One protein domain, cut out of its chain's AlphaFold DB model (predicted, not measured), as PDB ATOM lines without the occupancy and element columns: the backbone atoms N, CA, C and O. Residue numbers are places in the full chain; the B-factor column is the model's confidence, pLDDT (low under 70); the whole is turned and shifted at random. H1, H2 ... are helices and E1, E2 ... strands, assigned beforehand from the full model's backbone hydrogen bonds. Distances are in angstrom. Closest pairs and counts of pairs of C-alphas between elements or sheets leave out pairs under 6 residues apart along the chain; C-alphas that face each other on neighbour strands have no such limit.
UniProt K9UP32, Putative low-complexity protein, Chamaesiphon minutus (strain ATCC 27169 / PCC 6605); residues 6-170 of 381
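What this domain is: This is residues 6 to 170 of the 381 residues of the protein "Putative low-complexity protein" of Chamaesiphon minutus (strain ATCC 27169 / PCC 6605) (UniProt K9UP32). With little regular structure, the printed part is a solenoid of stacked turns, E1, E2, E4 along one wall, E3, E5, E6, E7 along another; H2 caps one end, H1 sticks out. Three helices and nine strands, H1 H2 E1 to E8 H3 E9, hold 49 of 165 printed residues; the class is mixed, the sheets parallel. It is compact, radius of gyration of the C-alphas 16.3 A, spanning 60 by 29 by 25 A.

How they stand to each other: H1, residues 6 to 14, stands free; in it and H2, residues 27 to 35, every O i to N i+4 pair is within hydrogen-bond range. E1 to E9, three residues each, begin at 51, 71, 76, 91, 96, 116, 136, 146 and 165. E2, parallel to E1, N 73 and O 52 2.9 A apart, runs on into E3 at 88 degrees. E8 and E9, parallel, form with H3, residues 159 to 162, a strand-helix-strand unit, crossover right-handed.

Where its parts are: H1 begins at (-30.468, -18.085, 29.685); E9 ends at (-34.494, -38.639, -22.855).

The domain as a whole: It has no cut; residues 6 to 25 have low confidence.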
ATOM      1  N   GLU A   6     -30.572 -16.617  29.786       33.94
ATOM      2  CA  GLU A   6     -30.468 -18.085  29.685       33.94
ATOM      3  C   GLU A   6     -31.444 -18.685  28.658       33.94
ATOM      4  O   GLU A   6     -31.113 -19.661  27.989       33.94
ATOM      5  N   VAL A   7     -32.642 -18.108  28.496       40.62
ATOM      6  CA  VAL A   7     -33.617 -18.553  27.483       40.62
ATOM      7  C   VAL A   7     -33.157 -18.129  26.087       40.62
ATOM      8  O   VAL A   7     -33.301 -18.891  25.128       40.62
ATOM      9  N   LEU A   8     -32.558 -16.941  25.976       34.94
ATOM     10  CA  LEU A   8     -31.960 -16.457  24.734       34.94
ATOM     11  C   LEU A   8     -30.730 -17.294  24.337       34.94
ATOM     12  O   LEU A   8     -30.631 -17.714  23.188       34.94
ATOM     13  N   GLU A   9     -29.839 -17.608  25.282       34.59
ATOM     14  CA  GLU A   9     -28.652 -18.438  25.047       34.59
ATOM     15  C   GLU A   9     -29.011 -19.893  24.729       34.59
ATOM     16  O   GLU A   9     -28.461 -20.437  23.775       34.59
ATOM     17  N   ARG A  10     -30.009 -20.501  25.392       32.50
ATOM     18  CA  ARG A  10     -30.535 -21.819  24.978       32.50
ATOM     19  C   ARG A  10     -31.118 -21.806  23.566       32.50
ATOM     20  O   ARG A  10     -30.927 -22.764  22.821       32.50
ATOM     21  N   SER A  11     -31.805 -20.731  23.184       33.41
ATOM     22  CA  SER A  11     -32.344 -20.584  21.824       33.41
ATOM     23  C   SER A  11     -31.218 -20.436  20.788       33.41
ATOM     24  O   SER A  11     -31.275 -21.055  19.727       33.41
ATOM     25  N   LEU A  12     -30.153 -19.700  21.128       31.91
ATOM     26  CA  LEU A  12     -28.921 -19.559  20.336       31.91
ATOM     27  C   LEU A  12     -28.064 -20.837  20.283       31.91
ATOM     28  O   LEU A  12     -27.266 -21.016  19.363       31.91
ATOM     29  N   GLU A  13     -28.182 -21.725  21.269       31.27
ATOM     30  CA  GLU A  13     -27.493 -23.017  21.280       31.27
ATOM     31  C   GLU A  13     -28.232 -24.046  20.408       31.27
ATOM     32  O   GLU A  13     -27.602 -24.777  19.643       31.27
ATOM     33  N   ILE A  14     -29.571 -24.016  20.412       35.56
ATOM     34  CA  ILE A  14     -30.414 -24.764  19.463       35.56
ATOM     35  C   ILE A  14     -30.171 -24.286  18.018       35.56
ATOM     36  O   ILE A  14     -30.079 -25.115  17.112       35.56
ATOM     37  N   SER A  15     -29.986 -22.978  17.794       33.91
ATOM     38  CA  SER A  15     -29.796 -22.399  16.452       33.91
ATOM     39  C   SER A  15     -28.447 -22.712  15.785       33.91
ATOM     40  O   SER A  15     -28.240 -22.326  14.639       33.91
ATOM     41  N   LYS A  16     -27.511 -23.385  16.472       30.12
ATOM     42  CA  LYS A  16     -26.188 -23.768  15.930       30.12
ATOM     43  C   LYS A  16     -26.124 -25.197  15.387       30.12
ATOM     44  O   LYS A  16     -25.050 -25.647  14.982       30.12
ATOM     45  N   ARG A  17     -27.238 -25.935  15.385       36.31
ATOM     46  CA  ARG A  17     -27.291 -27.253  14.746       36.31
ATOM     47  C   ARG A  17     -27.136 -27.102  13.233       36.31
ATOM     48  O   ARG A  17     -27.850 -26.325  12.608       36.31
ATOM     49  N   ARG A  18     -26.227 -27.891  12.645       39.19
ATOM     50  CA  ARG A  18     -26.337 -28.250  11.225       39.19
ATOM     51  C   ARG A  18     -27.716 -28.873  11.043       39.19
ATOM     52  O   ARG A  18     -28.053 -29.761  11.825       39.19
ATOM     53  N   PHE A  19     -28.471 -28.415  10.051       38.50
ATOM     54  CA  PHE A  19     -29.703 -29.089   9.671       38.50
ATOM     55  C   PHE A  19     -29.359 -30.535   9.322       38.50
ATOM     56  O   PHE A  19     -28.511 -30.796   8.459       38.50
ATOM     57  N   ASN A  20     -30.012 -31.465  10.006       36.19
ATOM     58  CA  ASN A  20     -30.160 -32.791   9.441       36.19
ATOM     59  C   ASN A  20     -31.109 -32.659   8.240       36.19
ATOM     60  O   ASN A  20     -31.914 -31.723   8.179       36.19
ATOM     61  N   ALA A  21     -31.084 -33.627   7.321       37.47
ATOM     62  CA  ALA A  21     -32.280 -33.849   6.514       37.47
ATOM     63  C   ALA A  21     -33.498 -33.969   7.462       37.47
ATOM     64  O   ALA A  21     -33.344 -34.408   8.604       37.47
ATOM     65  N   HIS A  22     -34.685 -33.581   6.990       39.03
ATOM     66  CA  HIS A  22     -35.970 -33.599   7.720       39.03
ATOM     67  C   HIS A  22     -36.296 -32.393   8.632       39.03
ATOM     68  O   HIS A  22     -37.459 -32.255   9.015       39.03
ATOM     69  N   ASP A  23     -35.373 -31.459   8.909       47.34
ATOM     70  CA  ASP A  23     -35.721 -30.201   9.604       47.34
ATOM     71  C   ASP A  23     -36.560 -29.281   8.685       47.34
ATOM     72  O   ASP A  23     -36.038 -28.434   7.955       47.34
ATOM     73  N   THR A  24     -37.886 -29.451   8.710       62.41
ATOM     74  CA  THR A  24     -38.829 -28.605   7.963       62.41
ATOM     75  C   THR A  24     -39.089 -27.303   8.714       62.41
ATOM     76  O   THR A  24     -39.675 -27.318   9.799       62.41
ATOM     77  N   ILE A  25     -38.705 -26.159   8.136       69.81
ATOM     78  CA  ILE A  25     -38.977 -24.838   8.730       69.81
ATOM     79  C   ILE A  25     -40.039 -24.065   7.949       69.81
ATOM     80  O   ILE A  25     -40.209 -24.209   6.738       69.81
ATOM     81  N   SER A  26     -40.758 -23.196   8.662       78.00
ATOM     82  CA  SER A  26     -41.723 -22.300   8.027       78.00
ATOM     83  C   SER A  26     -41.021 -21.254   7.155       78.00
ATOM     84  O   SER A  26     -39.917 -20.800   7.467       78.00
ATOM     85  N   ILE A  27     -41.718 -20.787   6.116       81.94
ATOM     86  CA  ILE A  27     -41.254 -19.697   5.248       81.94
ATOM     87  C   ILE A  27     -40.877 -18.437   6.054       81.94
ATOM     88  O   ILE A  27     -39.897 -17.765   5.749       81.94
ATOM     89  N   VAL A  28     -41.609 -18.156   7.139       84.44
ATOM     90  CA  VAL A  28     -41.372 -17.009   8.029       84.44
ATOM     91  C   VAL A  28     -40.064 -17.183   8.803       84.44
ATOM     92  O   VAL A  28     -39.270 -16.251   8.891       84.44
ATOM     93  N   THR A  29     -39.806 -18.389   9.318       87.25
ATOM     94  CA  THR A  29     -38.559 -18.734  10.017       87.25
ATOM     95  C   THR A  29     -37.353 -18.612   9.087       87.25
ATOM     96  O   THR A  29     -36.344 -18.023   9.466       87.25
ATOM     97  N   PHE A  30     -37.470 -19.122   7.859       88.75
ATOM     98  CA  PHE A  30     -36.427 -19.031   6.835       88.75
ATOM     99  C   PHE A  30     -36.086 -17.575   6.490       88.75
ATOM    100  O   PHE A  30     -34.925 -17.172   6.556       88.75
ATOM    101  N   LEU A  31     -37.103 -16.755   6.210       91.12
ATOM    102  CA  LEU A  31     -36.921 -15.342   5.876       91.12
ATOM    103  C   LEU A  31     -36.380 -14.515   7.059       91.12
ATOM    104  O   LEU A  31     -35.548 -13.632   6.837       91.12
ATOM    105  N   SER A  32     -36.766 -14.827   8.306       90.69
ATOM    106  CA  SER A  32     -36.173 -14.209   9.509       90.69
ATOM    107  C   SER A  32     -34.671 -14.478   9.581       90.69
ATOM    108  O   SER A  32     -33.885 -13.536   9.660       90.69
ATOM    109  N   ARG A  33     -34.261 -15.744   9.425       90.88
ATOM    110  CA  ARG A  33     -32.851 -16.167   9.473       90.88
ATOM    111  C   ARG A  33     -32.005 -15.521   8.367       90.88
ATOM    112  O   ARG A  33     -30.894 -15.063   8.628       90.88
ATOM    113  N   ILE A  34     -32.555 -15.360   7.160       91.94
ATOM    114  CA  ILE A  34     -31.917 -14.577   6.083       91.94
ATOM    115  C   ILE A  34     -31.743 -13.101   6.492       91.94
ATOM    116  O   ILE A  34     -30.683 -12.519   6.251       91.94
ATOM    117  N   SER A  35     -32.745 -12.490   7.137       91.75
ATOM    118  CA  SER A  35     -32.661 -11.101   7.629       91.75
ATOM    119  C   SER A  35     -31.623 -10.926   8.750       91.75
ATOM    120  O   SER A  35     -30.930  -9.909   8.812       91.75
ATOM    121  N   GLU A  36     -31.425 -11.972   9.557       93.44
ATOM    122  CA  GLU A  36     -30.376 -12.106  10.577       93.44
ATOM    123  C   GLU A  36     -28.981 -12.386   9.971       93.44
ATOM    124  O   GLU A  36     -27.991 -12.500  10.694       93.44
ATOM    125  N   LYS A  37     -28.881 -12.384   8.631       92.00
ATOM    126  CA  LYS A  37     -27.677 -12.600   7.806       92.00
ATOM    127  C   LYS A  37     -27.138 -14.028   7.813       92.00
ATOM    128  O   LYS A  37     -25.982 -14.233   7.435       92.00
ATOM    129  N   GLU A  38     -27.949 -15.014   8.180       91.31
ATOM    130  CA  GLU A  38     -27.575 -16.414   8.002       91.31
ATOM    131  C   GLU A  38     -27.442 -16.763   6.512       91.31
ATOM    132  O   GLU A  38     -28.159 -16.231   5.660       91.31
ATOM    133  N   LYS A  39     -26.471 -17.630   6.197       89.81
ATOM    134  CA  LYS A  39     -26.099 -17.998   4.823       89.81
ATOM    135  C   LYS A  39     -26.133 -19.495   4.525       89.81
ATOM    136  O   LYS A  39     -26.003 -19.845   3.360       89.81
ATOM    137  N   TYR A  40     -26.310 -20.363   5.518       86.25
ATOM    138  CA  TYR A  40     -26.195 -21.813   5.340       86.25
ATOM    139  C   TYR A  40     -27.503 -22.504   5.721       86.25
ATOM    140  O   TYR A  40     -27.908 -22.491   6.877       86.25
ATOM    141  N   PHE A  41     -28.142 -23.101   4.723       83.19
ATOM    142  CA  PHE A  41     -29.449 -23.749   4.772       83.19
ATOM    143  C   PHE A  41     -29.406 -25.094   4.020       83.19
ATOM    144  O   PHE A  41     -30.377 -25.515   3.397       83.19
ATOM    145  N   ASP A  42     -28.248 -25.756   4.042       75.69
ATOM    146  CA  ASP A  42     -28.039 -27.053   3.394       75.69
ATOM    147  C   ASP A  42     -28.894 -28.143   4.064       75.69
ATOM    148  O   ASP A  42     -29.039 -28.157   5.286       75.69
ATOM    149  N   ASN A  43     -29.437 -29.070   3.272       62.81
ATOM    150  CA  ASN A  43     -30.378 -30.135   3.657       62.81
ATOM    151  C   ASN A  43     -31.710 -29.649   4.272       62.81
ATOM    152  O   ASN A  43     -32.488 -30.463   4.772       62.81
ATOM    153  N   LEU A  44     -31.987 -28.340   4.235       71.62
ATOM    154  CA  LEU A  44     -33.226 -27.760   4.746       71.62
ATOM    155  C   LEU A  44     -34.448 -28.262   3.967       71.62
ATOM    156  O   LEU A  44     -34.411 -28.325   2.741       71.62
ATOM    157  N   SER A  45     -35.561 -28.497   4.664       69.69
ATOM    158  CA  SER A  45     -36.884 -28.627   4.042       69.69
ATOM    159  C   SER A  45     -37.699 -27.342   4.240       69.69
ATOM    160  O   SER A  45     -37.770 -26.797   5.347       69.69
ATOM    161  N   LEU A  46     -38.323 -26.842   3.171       65.81
ATOM    162  CA  LEU A  46     -39.329 -25.779   3.253       65.81
ATOM    163  C   LEU A  46     -40.724 -26.344   2.993       65.81
ATOM    164  O   LEU A  46     -40.927 -27.174   2.110       65.81
ATOM    165  N   ALA A  47     -41.709 -25.840   3.738       56.78
ATOM    166  CA  ALA A  47     -43.102 -26.236   3.565       56.78
ATOM    167  C   ALA A  47     -43.597 -25.995   2.123       56.78
ATOM    168  O   ALA A  47     -43.439 -24.901   1.569       56.78
ATOM    169  N   GLN A  48     -44.239 -27.015   1.550       58.16
ATOM    170  CA  GLN A  48     -44.805 -27.004   0.199       58.16
ATOM    171  C   GLN A  48     -45.816 -25.871  -0.023       58.16
ATOM    172  O   GLN A  48     -46.387 -25.332   0.926       58.16
ATOM    173  N   SER A  49     -46.089 -25.536  -1.292       55.66
ATOM    174  CA  SER A  49     -47.042 -24.480  -1.683       55.66
ATOM    175  C   SER A  49     -46.722 -23.088  -1.106       55.66
ATOM    176  O   SER A  49     -47.558 -22.181  -1.143       55.66
ATOM    177  N   SER A  50     -45.504 -22.891  -0.593       68.81
ATOM    178  CA  SER A  50     -45.031 -21.597  -0.112       68.81
ATOM    179  C   SER A  50     -44.862 -20.598  -1.258       68.81
ATOM    180  O   SER A  50     -44.598 -20.956  -2.409       68.81
ATOM    181  N   ARG A  51     -44.962 -19.308  -0.930       85.38
ATOM    182  CA  ARG A  51     -44.694 -18.202  -1.854       85.38
ATOM    183  C   ARG A  51     -43.612 -17.300  -1.274       85.38
ATOM    184  O   ARG A  51     -43.720 -16.881  -0.123       85.38
ATOM    185  N   ILE A  52     -42.593 -16.999  -2.072       90.81
ATOM    186  CA  ILE A  52     -41.515 -16.067  -1.727       90.81
ATOM    187  C   ILE A  52     -41.483 -14.975  -2.784       90.81
ATOM    188  O   ILE A  52     -41.446 -15.257  -3.980       90.81
ATOM    189  N   GLU A  53     -41.493 -13.721  -2.344       94.06
ATOM    190  CA  GLU A  53     -41.530 -12.572  -3.244       94.06
ATOM    191  C   GLU A  53     -40.463 -11.547  -2.890       94.06
ATOM    192  O   GLU A  53     -40.158 -11.358  -1.712       94.06
ATOM    193  N   ASN A  54     -39.931 -10.854  -3.902       93.38
ATOM    194  CA  ASN A  54     -39.101  -9.650  -3.746       93.38
ATOM    195  C   ASN A  54     -37.937  -9.817  -2.744       93.38
ATOM    196  O   ASN A  54     -37.580  -8.888  -2.019       93.38
ATOM    197  N   THR A  55     -37.379 -11.028  -2.662       94.81
ATOM    198  CA  THR A  55     -36.377 -11.416  -1.661       94.81
ATOM    199  C   THR A  55     -35.013 -11.615  -2.320       94.81
ATOM    200  O   THR A  55     -34.923 -12.038  -3.471       94.81
ATOM    201  N   ASN A  56     -33.942 -11.313  -1.587       95.81
ATOM    202  CA  ASN A  56     -32.569 -11.507  -2.040       95.81
ATOM    203  C   ASN A  56     -31.913 -12.680  -1.294       95.81
ATOM    204  O   ASN A  56     -31.766 -12.635  -0.072       95.81
ATOM    205  N   PHE A  57     -31.504 -13.704  -2.039       96.75
ATOM    206  CA  PHE A  57     -30.794 -14.887  -1.556       96.75
ATOM    207  C   PHE A  57     -29.277 -14.820  -1.823       96.75
ATOM    208  O   PHE A  57     -28.629 -15.862  -1.832       96.75
ATOM    209  N   ASP A  58     -28.685 -13.632  -2.021       95.56
ATOM    210  CA  ASP A  58     -27.251 -13.490  -2.331       95.56
ATOM    211  C   ASP A  58     -26.374 -14.350  -1.407       95.56
ATOM    212  O   ASP A  58     -26.377 -14.164  -0.183       95.56
ATOM    213  N   ARG A  59     -25.610 -15.276  -1.997       95.19
ATOM    214  CA  ARG A  59     -24.661 -16.175  -1.307       95.19
ATOM    215  C   ARG A  59     -25.292 -17.130  -0.289       95.19
ATOM    216  O   ARG A  59     -24.618 -17.509   0.669       95.19
ATOM    217  N   LEU A  60     -26.563 -17.506  -0.447       96.19
ATOM    218  CA  LEU A  60     -27.113 -18.629   0.317       96.19
ATOM    219  C   LEU A  60     -26.529 -19.962  -0.175       96.19
ATOM    220  O   LEU A  60     -26.404 -20.202  -1.374       96.19
ATOM    221  N   SER A  61     -26.215 -20.842   0.769       89.19
ATOM    222  CA  SER A  61     -26.003 -22.267   0.541       89.19
ATOM    223  C   SER A  61     -27.296 -22.994   0.902       89.19
ATOM    224  O   SER A  61     -27.833 -22.790   1.989       89.19
ATOM    225  N   LEU A  62     -27.821 -23.762  -0.043       86.69
ATOM    226  CA  LEU A  62     -29.068 -24.528   0.007       86.69
ATOM    227  C   LEU A  62     -28.809 -25.946  -0.541       86.69
ATOM    228  O   LEU A  62     -29.684 -26.551  -1.143       86.69
ATOM    229  N   VAL A  63     -27.590 -26.469  -0.384       77.50
ATOM    230  CA  VAL A  63     -27.155 -27.750  -0.970       77.50
ATOM    231  C   VAL A  63     -28.037 -28.884  -0.457       77.50
ATOM    232  O   VAL A  63     -28.271 -28.975   0.745       77.50
ATOM    233  N   ASN A  64     -28.511 -29.755  -1.350       61.38
ATOM    234  CA  ASN A  64     -29.475 -30.822  -1.039       61.38
ATOM    235  C   ASN A  64     -30.793 -30.342  -0.384       61.38
ATOM    236  O   ASN A  64     -31.479 -31.153   0.239       61.38
ATOM    237  N   ALA A  65     -31.155 -29.057  -0.453       71.75
ATOM    238  CA  ALA A  65     -32.389 -28.586   0.171       71.75
ATOM    239  C   ALA A  65     -33.632 -29.138  -0.557       71.75
ATOM    240  O   ALA A  65     -33.683 -29.198  -1.789       71.75
ATOM    241  N   GLU A  66     -34.649 -29.519   0.213       68.12
ATOM    242  CA  GLU A  66     -35.956 -29.962  -0.273       68.12
ATOM    243  C   GLU A  66     -36.866 -28.725  -0.404       68.12
ATOM    244  O   GLU A  66     -37.452 -28.230   0.561       68.12
ATOM    245  N   LEU A  67     -36.922 -28.178  -1.621       75.56
ATOM    246  CA  LEU A  67     -37.522 -26.887  -1.967       75.56
ATOM    247  C   LEU A  67     -38.581 -27.059  -3.068       75.56
ATOM    248  O   LEU A  67     -38.599 -26.305  -4.034       75.56
ATOM    249  N   PHE A  68     -39.427 -28.087  -2.991       66.75
ATOM    250  CA  PHE A  68     -40.364 -28.449  -4.061       66.75
ATOM    251  C   PHE A  68     -41.707 -27.701  -3.974       66.75
ATOM    252  O   PHE A  68     -42.184 -27.365  -2.891       66.75
ATOM    253  N   GLN A  69     -42.333 -27.448  -5.131       65.50
ATOM    254  CA  GLN A  69     -43.616 -26.728  -5.248       65.50
ATOM    255  C   GLN A  69     -43.663 -25.335  -4.573       65.50
ATOM    256  O   GLN A  69     -44.703 -24.926  -4.047       65.50
ATOM    257  N   ILE A  70     -42.568 -24.570  -4.595       81.12
ATOM    258  CA  ILE A  70     -42.534 -23.179  -4.117       81.12
ATOM    259  C   ILE A  70     -42.726 -22.220  -5.305       81.12
ATOM    260  O   ILE A  70     -42.279 -22.452  -6.433       81.12
ATOM    261  N   SER A  71     -43.446 -21.123  -5.065       88.31
ATOM    262  CA  SER A  71     -43.615 -20.037  -6.033       88.31
ATOM    263  C   SER A  71     -42.709 -18.864  -5.664       88.31
ATOM    264  O   SER A  71     -42.983 -18.137  -4.709       88.31
ATOM    265  N   TYR A  72     -41.666 -18.644  -6.457       95.50
ATOM    266  CA  TYR A  72     -40.762 -17.503  -6.375       95.50
ATOM    267  C   TYR A  72     -41.191 -16.414  -7.369       95.50
ATOM    268  O   TYR A  72     -41.390 -16.679  -8.557       95.50
ATOM    269  N   SER A  73     -41.331 -15.178  -6.891       95.88
ATOM    270  CA  SER A  73     -41.687 -14.010  -7.707       95.88
ATOM    271  C   SER A  73     -40.699 -12.874  -7.460       95.88
ATOM    272  O   SER A  73     -40.563 -12.411  -6.326       95.88
ATOM    273  N   SER A  74     -39.989 -12.420  -8.493       96.00
ATOM    274  CA  SER A  74     -38.990 -11.341  -8.369       96.00
ATOM    275  C   SER A  74     -37.906 -11.622  -7.308       96.00
ATOM    276  O   SER A  74     -37.499 -10.725  -6.566       96.00
ATOM    277  N   VAL A  75     -37.470 -12.881  -7.182       97.62
ATOM    278  CA  VAL A  75     -36.433 -13.308  -6.223       97.62
ATOM    279  C   VAL A  75     -35.059 -13.305  -6.898       97.62
ATOM    280  O   VAL A  75     -34.915 -13.748  -8.041       97.62
ATOM    281  N   LEU A  76     -34.049 -12.804  -6.183       97.94
ATOM    282  CA  LEU A  76     -32.658 -12.753  -6.637       97.94
ATOM    283  C   LEU A  76     -31.863 -13.918  -6.040       97.94
ATOM    284  O   LEU A  76     -31.560 -13.927  -4.849       97.94
ATOM    285  N   PHE A  77     -31.498 -14.876  -6.883       98.00
ATOM    286  CA  PHE A  77     -30.588 -15.979  -6.599       98.00
ATOM    287  C   PHE A  77     -29.201 -15.649  -7.174       98.00
ATOM    288  O   PHE A  77     -28.765 -16.225  -8.174       98.00
ATOM    289  N   THR A  78     -28.508 -14.694  -6.555       97.69
ATOM    290  CA  THR A  78     -27.132 -14.332  -6.927       97.69
ATOM    291  C   THR A  78     -26.128 -15.152  -6.109       97.69
ATOM    292  O   THR A  78     -26.236 -15.211  -4.886       97.69
ATOM    293  N   ASN A  79     -25.119 -15.765  -6.733       97.69
ATOM    294  CA  ASN A  79     -24.075 -16.534  -6.033       97.69
ATOM    295  C   ASN A  79     -24.607 -17.682  -5.133       97.69
ATOM    296  O   ASN A  79     -23.978 -18.003  -4.123       97.69
ATOM    297  N   VAL A  80     -25.779 -18.253  -5.428       98.12
ATOM    298  CA  VAL A  80     -26.440 -19.261  -4.577       98.12
ATOM    299  C   VAL A  80     -25.915 -20.652  -4.901       98.12
ATOM    300  O   VAL A  80     -25.759 -21.004  -6.069       98.12
ATOM    301  N   ASN A  81     -25.687 -21.475  -3.878       90.25
ATOM    302  CA  ASN A  81     -25.397 -22.891  -4.063       90.25
ATOM    303  C   ASN A  81     -26.660 -23.737  -3.844       90.25
ATOM    304  O   ASN A  81     -27.056 -23.988  -2.713       90.25
ATOM    305  N   LEU A  82     -27.280 -24.157  -4.943       92.19
ATOM    306  CA  LEU A  82     -28.438 -25.050  -5.046       92.19
ATOM    307  C   LEU A  82     -28.043 -26.435  -5.602       92.19
ATOM    308  O   LEU A  82     -28.916 -27.174  -6.063       92.19
ATOM    309  N   SER A  83     -26.762 -26.822  -5.581       74.56
ATOM    310  CA  SER A  83     -26.342 -28.135  -6.093       74.56
ATOM    311  C   SER A  83     -27.088 -29.278  -5.402       74.56
ATOM    312  O   SER A  83     -27.252 -29.264  -4.178       74.56
ATOM    313  N   SER A  84     -27.541 -30.252  -6.193       69.31
ATOM    314  CA  SER A  84     -28.332 -31.415  -5.757       69.31
ATOM    315  C   SER A  84     -29.656 -31.100  -5.031       69.31
ATOM    316  O   SER A  84     -30.270 -32.005  -4.467       69.31
ATOM    317  N   SER A  85     -30.129 -29.848  -5.037       74.50
ATOM    318  CA  SER A  85     -31.389 -29.461  -4.377       74.50
ATOM    319  C   SER A  85     -32.605 -29.963  -5.148       74.50
ATOM    320  O   SER A  85     -32.588 -30.016  -6.381       74.50
ATOM    321  N   ASN A  86     -33.694 -30.266  -4.443       68.19
ATOM    322  CA  ASN A  86     -34.971 -30.588  -5.069       68.19
ATOM    323  C   ASN A  86     -35.780 -29.312  -5.329       68.19
ATOM    324  O   ASN A  86     -36.307 -28.694  -4.408       68.19
ATOM    325  N   LEU A  87     -35.889 -28.949  -6.603       79.25
ATOM    326  CA  LEU A  87     -36.600 -27.791  -7.139       79.25
ATOM    327  C   LEU A  87     -37.742 -28.213  -8.094       79.25
ATOM    328  O   LEU A  87     -38.217 -27.400  -8.895       79.25
ATOM    329  N   CYS A  88     -38.249 -29.446  -8.005       73.12
ATOM    330  CA  CYS A  88     -39.315 -29.935  -8.886       73.12
ATOM    331  C   CYS A  88     -40.646 -29.155  -8.723       73.12
ATOM    332  O   CYS A  88     -41.020 -28.745  -7.621       73.12
ATOM    333  N   TRP A  89     -41.343 -28.922  -9.847       72.75
ATOM    334  CA  TRP A  89     -42.540 -28.055 -10.024       72.75
ATOM    335  C   TRP A  89     -42.501 -26.680  -9.347       72.75
ATOM    336  O   TRP A  89     -43.548 -26.104  -9.043       72.75
ATOM    337  N   ASN A  90     -41.316 -26.118  -9.127       82.94
ATOM    338  CA  ASN A  90     -41.226 -24.733  -8.684       82.94
ATOM    339  C   ASN A  90     -41.637 -23.781  -9.796       82.94
ATOM    340  O   ASN A  90     -41.400 -24.050 -10.974       82.94
ATOM    341  N   ARG A  91     -42.214 -22.640  -9.419       91.94
ATOM    342  CA  ARG A  91     -42.462 -21.534 -10.345       91.94
ATOM    343  C   ARG A  91     -41.521 -20.390 -10.010       91.94
ATOM    344  O   ARG A  91     -41.684 -19.754  -8.977       91.94
ATOM    345  N   PHE A  92     -40.596 -20.100 -10.911       96.25
ATOM    346  CA  PHE A  92     -39.738 -18.925 -10.902       96.25
ATOM    347  C   PHE A  92     -40.304 -17.933 -11.920       96.25
ATOM    348  O   PHE A  92     -40.221 -18.149 -13.127       96.25
ATOM    349  N   SER A  93     -40.935 -16.866 -11.430       93.75
ATOM    350  CA  SER A  93     -41.507 -15.806 -12.264       93.75
ATOM    351  C   SER A  93     -40.717 -14.518 -12.062       93.75
ATOM    352  O   SER A  93     -40.579 -14.047 -10.930       93.75
ATOM    353  N   ASN A  94     -40.173 -13.958 -13.146       95.00
ATOM    354  CA  ASN A  94     -39.336 -12.747 -13.118       95.00
ATOM    355  C   ASN A  94     -38.139 -12.845 -12.145       95.00
ATOM    356  O   ASN A  94     -37.698 -11.844 -11.582       95.00
ATOM    357  N   CYS A  95     -37.648 -14.060 -11.885       97.88
ATOM    358  CA  CYS A  95     -36.506 -14.286 -11.002       97.88
ATOM    359  C   CYS A  95     -35.184 -14.033 -11.741       97.88
ATOM    360  O   CYS A  95     -35.129 -14.031 -12.972       97.88
ATOM    361  N   GLN A  96     -34.108 -13.845 -10.980       98.25
ATOM    362  CA  GLN A  96     -32.750 -13.757 -11.518       98.25
ATOM    363  C   GLN A  96     -31.879 -14.805 -10.832       98.25
ATOM    364  O   GLN A  96     -31.729 -14.770  -9.615       98.25
ATOM    365  N   ILE A  97     -31.321 -15.735 -11.599       98.12
ATOM    366  CA  ILE A  97     -30.448 -16.818 -11.152       98.12
ATOM    367  C   ILE A  97     -29.071 -16.558 -11.766       98.12
ATOM    368  O   ILE A  97     -28.799 -16.936 -12.903       98.12
ATOM    369  N   ILE A  98     -28.226 -15.833 -11.029       98.44
ATOM    370  CA  ILE A  98     -26.979 -15.249 -11.545       98.44
ATOM    371  C   ILE A  98     -25.775 -15.823 -10.795       98.44
ATOM    372  O   ILE A  98     -25.745 -15.773  -9.563       98.44
ATOM    373  N   ASN A  99     -24.778 -16.342 -11.519       98.31
ATOM    374  CA  ASN A  99     -23.560 -16.949 -10.959       98.31
ATOM    375  C   ASN A  99     -23.855 -18.005  -9.865       98.31
ATOM    376  O   ASN A  99     -23.159 -18.108  -8.854       98.31
ATOM    377  N   SER A 100     -24.957 -18.741 -10.020       98.38
ATOM    378  CA  SER A 100     -25.435 -19.730  -9.047       98.38
ATOM    379  C   SER A 100     -25.084 -21.150  -9.484       98.38
ATOM    380  O   SER A 100     -25.097 -21.472 -10.671       98.38
ATOM    381  N   ASN A 101     -24.788 -22.021  -8.524       91.88
ATOM    382  CA  ASN A 101     -24.503 -23.428  -8.775       91.88
ATOM    383  C   ASN A 101     -25.768 -24.265  -8.568       91.88
ATOM    384  O   ASN A 101     -26.258 -24.363  -7.451       91.88
ATOM    385  N   LEU A 102     -26.277 -24.882  -9.626       94.69
ATOM    386  CA  LEU A 102     -27.418 -25.801  -9.644       94.69
ATOM    387  C   LEU A 102     -27.001 -27.180 -10.200       94.69
ATOM    388  O   LEU A 102     -27.842 -27.916 -10.716       94.69
ATOM    389  N   GLN A 103     -25.711 -27.537 -10.117       81.06
ATOM    390  CA  GLN A 103     -25.213 -28.827 -10.605       81.06
ATOM    391  C   GLN A 103     -25.989 -29.988  -9.974       81.06
ATOM    392  O   GLN A 103     -26.154 -30.032  -8.752       81.06
ATOM    393  N   GLY A 104     -26.473 -30.916 -10.800       67.38
ATOM    394  CA  GLY A 104     -27.254 -32.072 -10.350       67.38
ATOM    395  C   GLY A 104     -28.595 -31.735  -9.682       67.38
ATOM    396  O   GLY A 104     -29.201 -32.619  -9.081       67.38
ATOM    397  N   ALA A 105     -29.069 -30.483  -9.736       77.00
ATOM    398  CA  ALA A 105     -30.336 -30.094  -9.120       77.00
ATOM    399  C   ALA A 105     -31.538 -30.748  -9.826       77.00
ATOM    400  O   ALA A 105     -31.553 -30.933 -11.049       77.00
ATOM    401  N   TYR A 106     -32.579 -31.066  -9.057       67.69
ATOM    402  CA  TYR A 106     -33.794 -31.681  -9.583       67.69
ATOM    403  C   TYR A 106     -34.810 -30.600  -9.948       67.69
ATOM    404  O   TYR A 106     -35.437 -30.026  -9.070       67.69
ATOM    405  N   LEU A 107     -34.987 -30.308 -11.233       80.44
ATOM    406  CA  LEU A 107     -35.866 -29.248 -11.747       80.44
ATOM    407  C   LEU A 107     -37.017 -29.822 -12.599       80.44
ATOM    408  O   LEU A 107     -37.597 -29.115 -13.427       80.44
ATOM    409  N   ARG A 108     -37.380 -31.102 -12.392       74.38
ATOM    410  CA  ARG A 108     -38.421 -31.771 -13.187       74.38
ATOM    411  C   ARG A 108     -39.740 -31.003 -13.082       74.38
ATOM    412  O   ARG A 108     -40.236 -30.743 -11.984       74.38
ATOM    413  N   GLY A 109     -40.319 -30.645 -14.226       72.50
ATOM    414  CA  GLY A 109     -41.576 -29.895 -14.285       72.50
ATOM    415  C   GLY A 109     -41.516 -28.468 -13.720       72.50
ATOM    416  O   GLY A 109     -42.572 -27.870 -13.518       72.50
ATOM    417  N   ALA A 110     -40.330 -27.925 -13.418       84.50
ATOM    418  CA  ALA A 110     -40.192 -26.543 -12.965       84.50
ATOM    419  C   ALA A 110     -40.527 -25.552 -14.094       84.50
ATOM    420  O   ALA A 110     -40.311 -25.820 -15.274       84.50
ATOM    421  N   VAL A 111     -41.048 -24.386 -13.724       92.25
ATOM    422  CA  VAL A 111     -41.453 -23.309 -14.632       92.25
ATOM    423  C   VAL A 111     -40.565 -22.099 -14.360       92.25
ATOM    424  O   VAL A 111     -40.655 -21.507 -13.290       92.25
ATOM    425  N   LEU A 112     -39.719 -21.732 -15.318       96.31
ATOM    426  CA  LEU A 112     -38.758 -20.625 -15.267       96.31
ATOM    427  C   LEU A 112     -39.150 -19.491 -16.235       96.31
ATOM    428  O   LEU A 112     -38.299 -18.832 -16.832       96.31
ATOM    429  N   GLU A 113     -40.453 -19.263 -16.409       85.88
ATOM    430  CA  GLU A 113     -40.984 -18.247 -17.321       85.88
ATOM    431  C   GLU A 113     -40.494 -16.834 -16.970       85.88
ATOM    432  O   GLU A 113     -40.652 -16.350 -15.843       85.88
ATOM    433  N   ASN A 114     -39.925 -16.150 -17.967       92.69
ATOM    434  CA  ASN A 114     -39.310 -14.822 -17.828       92.69
ATOM    435  C   ASN A 114     -38.223 -14.753 -16.731       92.69
ATOM    436  O   ASN A 114     -37.995 -13.695 -16.146       92.69
ATOM    437  N   THR A 115     -37.569 -15.876 -16.414       97.25
ATOM    438  CA  THR A 115     -36.420 -15.909 -15.497       97.25
ATOM    439  C   THR A 115     -35.127 -15.652 -16.266       97.25
ATOM    440  O   THR A 115     -34.900 -16.229 -17.331       97.25
ATOM    441  N   LEU A 116     -34.263 -14.801 -15.713       98.19
ATOM    442  CA  LEU A 116     -32.894 -14.618 -16.189       98.19
ATOM    443  C   LEU A 116     -31.998 -15.666 -15.527       98.19
ATOM    444  O   LEU A 116     -31.863 -15.663 -14.306       98.19
ATOM    445  N   LEU A 117     -31.372 -16.528 -16.320       98.19
ATOM    446  CA  LEU A 117     -30.300 -17.426 -15.904       98.19
ATOM    447  C   LEU A 117     -29.007 -16.955 -16.576       98.19
ATOM    448  O   LEU A 117     -28.889 -17.010 -17.799       98.19
ATOM    449  N   SER A 118     -28.059 -16.459 -15.780       98.31
ATOM    450  CA  SER A 118     -26.811 -15.876 -16.286       98.31
ATOM    451  C   SER A 118     -25.611 -16.410 -15.505       98.31
ATOM    452  O   SER A 118     -25.619 -16.408 -14.274       98.31
ATOM    453  N   GLU A 119     -24.594 -16.918 -16.202       98.00
ATOM    454  CA  GLU A 119     -23.357 -17.477 -15.620       98.00
ATOM    455  C   GLU A 119     -23.587 -18.619 -14.602       98.00
ATOM    456  O   GLU A 119     -22.737 -18.901 -13.759       98.00
ATOM    457  N   CYS A 120     -24.751 -19.280 -14.628       96.81
ATOM    458  CA  CYS A 120     -25.093 -20.328 -13.669       96.81
ATOM    459  C   CYS A 120     -24.733 -21.736 -14.172       96.81
ATOM    460  O   CYS A 120     -24.755 -22.024 -15.371       96.81
ATOM    461  N   ASN A 121     -24.438 -22.641 -13.239       93.44
ATOM    462  CA  ASN A 121     -24.091 -24.026 -13.545       93.44
ATOM    463  C   ASN A 121     -25.306 -24.947 -13.389       93.44
ATOM    464  O   ASN A 121     -25.728 -25.193 -12.268       93.44
ATOM    465  N   LEU A 122     -25.842 -25.472 -14.486       94.00
ATOM    466  CA  LEU A 122     -26.922 -26.464 -14.531       94.00
ATOM    467  C   LEU A 122     -26.432 -27.825 -15.063       94.00
ATOM    468  O   LEU A 122     -27.246 -28.638 -15.501       94.00
ATOM    469  N   SER A 123     -25.121 -28.100 -15.033       77.50
ATOM    470  CA  SER A 123     -24.609 -29.390 -15.501       77.50
ATOM    471  C   SER A 123     -25.192 -30.556 -14.703       77.50
ATOM    472  O   SER A 123     -25.482 -30.435 -13.511       77.50
ATOM    473  N   ASP A 124     -25.389 -31.689 -15.374       76.88
ATOM    474  CA  ASP A 124     -25.952 -32.920 -14.798       76.88
ATOM    475  C   ASP A 124     -27.380 -32.767 -14.194       76.88
ATOM    476  O   ASP A 124     -27.884 -33.682 -13.540       76.88
ATOM    477  N   ALA A 125     -28.051 -31.618 -14.375       78.38
ATOM    478  CA  ALA A 125     -29.342 -31.309 -13.751       78.38
ATOM    479  C   ALA A 125     -30.539 -31.999 -14.433       78.38
ATOM    480  O   ALA A 125     -30.534 -32.301 -15.629       78.38
ATOM    481  N   ASN A 126     -31.623 -32.200 -13.677       71.50
ATOM    482  CA  ASN A 126     -32.875 -32.758 -14.189       71.50
ATOM    483  C   ASN A 126     -33.789 -31.657 -14.742       71.50
ATOM    484  O   ASN A 126     -34.539 -31.047 -13.987       71.50
ATOM    485  N   LEU A 127     -33.756 -31.436 -16.056       82.25
ATOM    486  CA  LEU A 127     -34.592 -30.475 -16.787       82.25
ATOM    487  C   LEU A 127     -35.725 -31.163 -17.580       82.25
ATOM    488  O   LEU A 127     -36.245 -30.621 -18.559       82.25
ATOM    489  N   ILE A 128     -36.126 -32.371 -17.175       78.00
ATOM    490  CA  ILE A 128     -37.222 -33.119 -17.807       78.00
ATOM    491  C   ILE A 128     -38.555 -32.427 -17.542       78.00
ATOM    492  O   ILE A 128     -38.854 -32.007 -16.426       78.00
ATOM    493  N   ASP A 129     -39.375 -32.315 -18.583       80.38
ATOM    494  CA  ASP A 129     -40.671 -31.635 -18.546       80.38
ATOM    495  C   ASP A 129     -40.585 -30.158 -18.066       80.38
ATOM    496  O   ASP A 129     -41.599 -29.581 -17.680       80.38
ATOM    497  N   VAL A 130     -39.388 -29.540 -18.058       87.44
ATOM    498  CA  VAL A 130     -39.178 -28.145 -17.625       87.44
ATOM    499  C   VAL A 130     -39.842 -27.164 -18.592       87.44
ATOM    500  O   VAL A 130     -39.881 -27.405 -19.795       87.44
ATOM    501  N   ASN A 131     -40.305 -26.020 -18.101       92.50
ATOM    502  CA  ASN A 131     -40.758 -24.917 -18.940       92.50
ATOM    503  C   ASN A 131     -39.853 -23.692 -18.750       92.50
ATOM    504  O   ASN A 131     -39.993 -22.953 -17.782       92.50
ATOM    505  N   MET A 132     -38.942 -23.470 -19.697       95.81
ATOM    506  CA  MET A 132     -38.090 -22.282 -19.825       95.81
ATOM    507  C   MET A 132     -38.585 -21.337 -20.938       95.81
ATOM    508  O   MET A 132     -37.791 -20.620 -21.551       95.81
ATOM    509  N   GLN A 133     -39.888 -21.319 -21.244       90.81
ATOM    510  CA  GLN A 133     -40.446 -20.381 -22.221       90.81
ATOM    511  C   GLN A 133     -40.134 -18.932 -21.807       90.81
ATOM    512  O   GLN A 133     -40.388 -18.518 -20.677       90.81
ATOM    513  N   SER A 134     -39.581 -18.152 -22.738       93.00
ATOM    514  CA  SER A 134     -39.141 -16.767 -22.501       93.00
ATOM    515  C   SER A 134     -38.085 -16.591 -21.395       93.00
ATOM    516  O   SER A 134     -37.843 -15.460 -20.973       93.00
ATOM    517  N   ALA A 135     -37.437 -17.662 -20.923       96.38
ATOM    518  CA  ALA A 135     -36.254 -17.534 -20.078       96.38
ATOM    519  C   ALA A 135     -35.091 -16.930 -20.884       96.38
ATOM    520  O   ALA A 135     -34.961 -17.166 -22.088       96.38
ATOM    521  N   GLN A 136     -34.230 -16.166 -20.219       97.25
ATOM    522  CA  GLN A 136     -32.977 -15.687 -20.802       97.25
ATOM    523  C   GLN A 136     -31.853 -16.596 -20.311       97.25
ATOM    524  O   GLN A 136     -31.687 -16.743 -19.103       97.25
ATOM    525  N   LEU A 137     -31.125 -17.226 -21.235       96.81
ATOM    526  CA  LEU A 137     -30.010 -18.129 -20.942       96.81
ATOM    527  C   LEU A 137     -28.719 -17.479 -21.452       96.81
ATOM    528  O   LEU A 137     -28.499 -17.401 -22.660       96.81
ATOM    529  N   GLU A 138     -27.878 -16.995 -20.542       97.00
ATOM    530  CA  GLU A 138     -26.610 -16.326 -20.852       97.00
ATOM    531  C   GLU A 138     -25.453 -17.059 -20.163       97.00
ATOM    532  O   GLU A 138     -25.414 -17.148 -18.939       97.00
ATOM    533  N   ASN A 139     -24.492 -17.597 -20.920       97.00
ATOM    534  CA  ASN A 139     -23.326 -18.312 -20.366       97.00
ATOM    535  C   ASN A 139     -23.688 -19.426 -19.351       97.00
ATOM    536  O   ASN A 139     -22.951 -19.670 -18.395       97.00
ATOM    537  N   VAL A 140     -24.840 -20.082 -19.529       97.88
ATOM    538  CA  VAL A 140     -25.323 -21.153 -18.646       97.88
ATOM    539  C   VAL A 140     -24.656 -22.468 -19.033       97.88
ATOM    540  O   VAL A 140     -24.769 -22.904 -20.174       97.88
ATOM    541  N   ASN A 141     -24.007 -23.146 -18.085       94.81
ATOM    542  CA  ASN A 141     -23.484 -24.489 -18.334       94.81
ATOM    543  C   ASN A 141     -24.620 -25.520 -18.239       94.81
ATOM    544  O   ASN A 141     -25.115 -25.770 -17.144       94.81
ATOM    545  N   LEU A 142     -25.015 -26.121 -19.364       94.06
ATOM    546  CA  LEU A 142     -26.064 -27.151 -19.449       94.06
ATOM    547  C   LEU A 142     -25.516 -28.548 -19.791       94.06
ATOM    548  O   LEU A 142     -26.284 -29.465 -20.081       94.06
ATOM    549  N   HIS A 143     -24.196 -28.736 -19.734       84.31
ATOM    550  CA  HIS A 143     -23.555 -29.993 -20.113       84.31
ATOM    551  C   HIS A 143     -24.093 -31.186 -19.302       84.31
ATOM    552  O   HIS A 143     -24.168 -31.131 -18.073       84.31
ATOM    553  N   ASN A 144     -24.472 -32.269 -19.986       78.75
ATOM    554  CA  ASN A 144     -25.124 -33.461 -19.428       78.75
ATOM    555  C   ASN A 144     -26.470 -33.219 -18.716       78.75
ATOM    556  O   ASN A 144     -26.977 -34.133 -18.068       78.75
ATOM    557  N   ALA A 145     -27.080 -32.033 -18.811       79.94
ATOM    558  CA  ALA A 145     -28.418 -31.817 -18.265       79.94
ATOM    559  C   ALA A 145     -29.467 -32.600 -19.074       79.94
ATOM    560  O   ALA A 145     -29.414 -32.655 -20.305       79.94
ATOM    561  N   PHE A 146     -30.434 -33.203 -18.386       75.69
ATOM    562  CA  PHE A 146     -31.395 -34.135 -18.982       75.69
ATOM    563  C   PHE A 146     -32.700 -33.438 -19.356       75.69
ATOM    564  O   PHE A 146     -33.273 -32.750 -18.516       75.69
ATOM    565  N   TYR A 147     -33.218 -33.654 -20.566       81.56
ATOM    566  CA  TYR A 147     -34.493 -33.076 -21.016       81.56
ATOM    567  C   TYR A 147     -35.367 -34.091 -21.759       81.56
ATOM    568  O   TYR A 147     -34.876 -35.082 -22.293       81.56
ATOM    569  N   SER A 148     -36.679 -33.846 -21.792       80.38
ATOM    570  CA  SER A 148     -37.662 -34.704 -22.462       80.38
ATOM    571  C   SER A 148     -38.311 -33.997 -23.650       80.38
ATOM    572  O   SER A 148     -38.159 -32.792 -23.850       80.38
ATOM    573  N   ASN A 149     -39.131 -34.730 -24.400       82.81
ATOM    574  CA  ASN A 149     -39.978 -34.177 -25.463       82.81
ATOM    575  C   ASN A 149     -41.063 -33.189 -24.975       82.81
ATOM    576  O   ASN A 149     -41.727 -32.571 -25.805       82.81
ATOM    577  N   LYS A 150     -41.249 -33.031 -23.656       84.00
ATOM    578  CA  LYS A 150     -42.127 -32.012 -23.056       84.00
ATOM    579  C   LYS A 150     -41.363 -30.799 -22.527       84.00
ATOM    580  O   LYS A 150     -42.010 -29.833 -22.133       84.00
ATOM    581  N   SER A 151     -40.031 -30.846 -22.477       85.94
ATOM    582  CA  SER A 151     -39.220 -29.711 -22.040       85.94
ATOM    583  C   SER A 151     -39.336 -28.567 -23.055       85.94
ATOM    584  O   SER A 151     -39.086 -28.750 -24.246       85.94
ATOM    585  N   ILE A 152     -39.724 -27.382 -22.588       93.38
ATOM    586  CA  ILE A 152     -39.895 -26.169 -23.394       93.38
ATOM    587  C   ILE A 152     -38.696 -25.256 -23.147       93.38
ATOM    588  O   ILE A 152     -38.383 -24.940 -22.001       93.38
ATOM    589  N   PHE A 153     -38.058 -24.796 -24.219       95.69
ATOM    590  CA  PHE A 153     -36.888 -23.915 -24.179       95.69
ATOM    591  C   PHE A 153     -37.162 -22.570 -24.877       95.69
ATOM    592  O   PHE A 153     -38.161 -22.443 -25.594       95.69
ATOM    593  N   PRO A 154     -36.297 -21.551 -24.695       95.62
ATOM    594  CA  PRO A 154     -36.405 -20.284 -25.415       95.62
ATOM    595  C   PRO A 154     -36.362 -20.453 -26.942       95.62
ATOM    596  O   PRO A 154     -35.760 -21.384 -27.476       95.62
ATOM    597  N   ILE A 155     -36.977 -19.519 -27.672       92.75
ATOM    598  CA  ILE A 155     -36.999 -19.549 -29.141       92.75
ATOM    599  C   ILE A 155     -35.567 -19.447 -29.683       92.75
ATOM    600  O   ILE A 155     -34.845 -18.507 -29.360       92.75
ATOM    601  N   GLY A 156     -35.179 -20.396 -30.537       93.19
ATOM    602  CA  GLY A 156     -33.835 -20.469 -31.123       93.19
ATOM    603  C   GLY A 156     -32.803 -21.211 -30.268       93.19
ATOM    604  O   GLY A 156     -31.696 -21.437 -30.746       93.19
ATOM    605  N   PHE A 157     -33.157 -21.632 -29.050       95.62
ATOM    606  CA  PHE A 157     -32.321 -22.513 -28.239       95.62
ATOM    607  C   PHE A 157     -32.336 -23.948 -28.790       95.62
ATOM    608  O   PHE A 157     -33.383 -24.450 -29.203       95.62
ATOM    609  N   SER A 158     -31.182 -24.619 -28.779       94.56
ATOM    610  CA  SER A 158     -31.024 -26.010 -29.217       94.56
ATOM    611  C   SER A 158     -30.283 -26.793 -28.127       94.56
ATOM    612  O   SER A 158     -29.073 -26.617 -27.992       94.56
ATOM    613  N   PRO A 159     -30.979 -27.649 -27.354       91.81
ATOM    614  CA  PRO A 159     -30.370 -28.410 -26.260       91.81
ATOM    615  C   PRO A 159     -29.176 -29.273 -26.695       91.81
ATOM    616  O   PRO A 159     -28.175 -29.347 -25.982       91.81
ATOM    617  N   ASP A 160     -29.253 -29.877 -27.886       87.25
ATOM    618  CA  ASP A 160     -28.194 -30.727 -28.444       87.25
ATOM    619  C   ASP A 160     -26.855 -29.978 -28.599       87.25
ATOM    620  O   ASP A 160     -25.789 -30.550 -28.371       87.25
ATOM    621  N   ASN A 161     -26.898 -28.682 -28.942       93.75
ATOM    622  CA  ASN A 161     -25.699 -27.854 -29.108       93.75
ATOM    623  C   ASN A 161     -24.999 -27.549 -27.773       93.75
ATOM    624  O   ASN A 161     -23.783 -27.374 -27.757       93.75
ATOM    625  N   GLU A 162     -25.743 -27.527 -26.664       93.25
ATOM    626  CA  GLU A 162     -25.212 -27.287 -25.314       93.25
ATOM    627  C   GLU A 162     -24.722 -28.580 -24.629       93.25
ATOM    628  O   GLU A 162     -24.333 -28.579 -23.459       93.25
ATOM    629  N   GLY A 163     -24.739 -29.713 -25.345       82.25
ATOM    630  CA  GLY A 163     -24.360 -31.017 -24.802       82.25
ATOM    631  C   GLY A 163     -25.350 -31.551 -23.764       82.25
ATOM    632  O   GLY A 163     -24.943 -32.280 -22.856       82.25
ATOM    633  N   MET A 164     -26.627 -31.174 -23.875       87.62
ATOM    634  CA  MET A 164     -27.712 -31.755 -23.087       87.62
ATOM    635  C   MET A 164     -28.046 -33.167 -23.579       87.62
ATOM    636  O   MET A 164     -27.834 -33.509 -24.742       87.62
ATOM    637  N   ILE A 165     -28.601 -33.994 -22.696       78.50
ATOM    638  CA  ILE A 165     -28.962 -35.381 -22.995       78.50
ATOM    639  C   ILE A 165     -30.478 -35.463 -23.173       78.50
ATOM    640  O   ILE A 165     -31.237 -35.242 -22.225       78.50
ATOM    641  N   PHE A 166     -30.918 -35.780 -24.394       78.56
ATOM    642  CA  PHE A 166     -32.320 -36.089 -24.668       78.56
ATOM    643  C   PHE A 166     -32.712 -37.427 -24.047       78.56
ATOM    644  O   PHE A 166     -31.932 -38.380 -24.037       78.56
ATOM    645  N   VAL A 167     -33.948 -37.491 -23.561       67.88
ATOM    646  CA  VAL A 167     -34.494 -38.639 -22.855       67.88
ATOM    647  C   VAL A 167     -35.897 -38.940 -23.396       67.88
ATOM    648  O   VAL A 167     -36.857 -38.224 -23.097       67.88
ATOM    649  N   ASP A 168     -36.025 -39.995 -24.206       54.62
ATOM    650  CA  ASP A 168     -37.236 -40.309 -24.990       54.62
ATOM    651  C   ASP A 168     -38.315 -41.024 -24.155       54.62
ATOM    652  O   ASP A 168     -39.484 -41.133 -24.533       54.62
ATOM    653  N   SER A 169     -37.947 -41.514 -22.969       47.31
ATOM    654  CA  SER A 169     -38.877 -42.173 -22.055       47.31
ATOM    655  C   SER A 169     -38.497 -41.979 -20.592       47.31
ATOM    656  O   SER A 169     -37.321 -41.883 -20.248       47.31
ATOM    657  N   GLU A 170     -39.482 -42.055 -19.689       42.56
ATOM    658  CA  GLU A 170     -39.222 -42.088 -18.237       42.56
ATOM    659  C   GLU A 170     -38.264 -43.226 -17.835       42.56
ATOM    660  O   GLU A 170     -37.605 -43.149 -16.806       42.56
TER     661      GLU A 170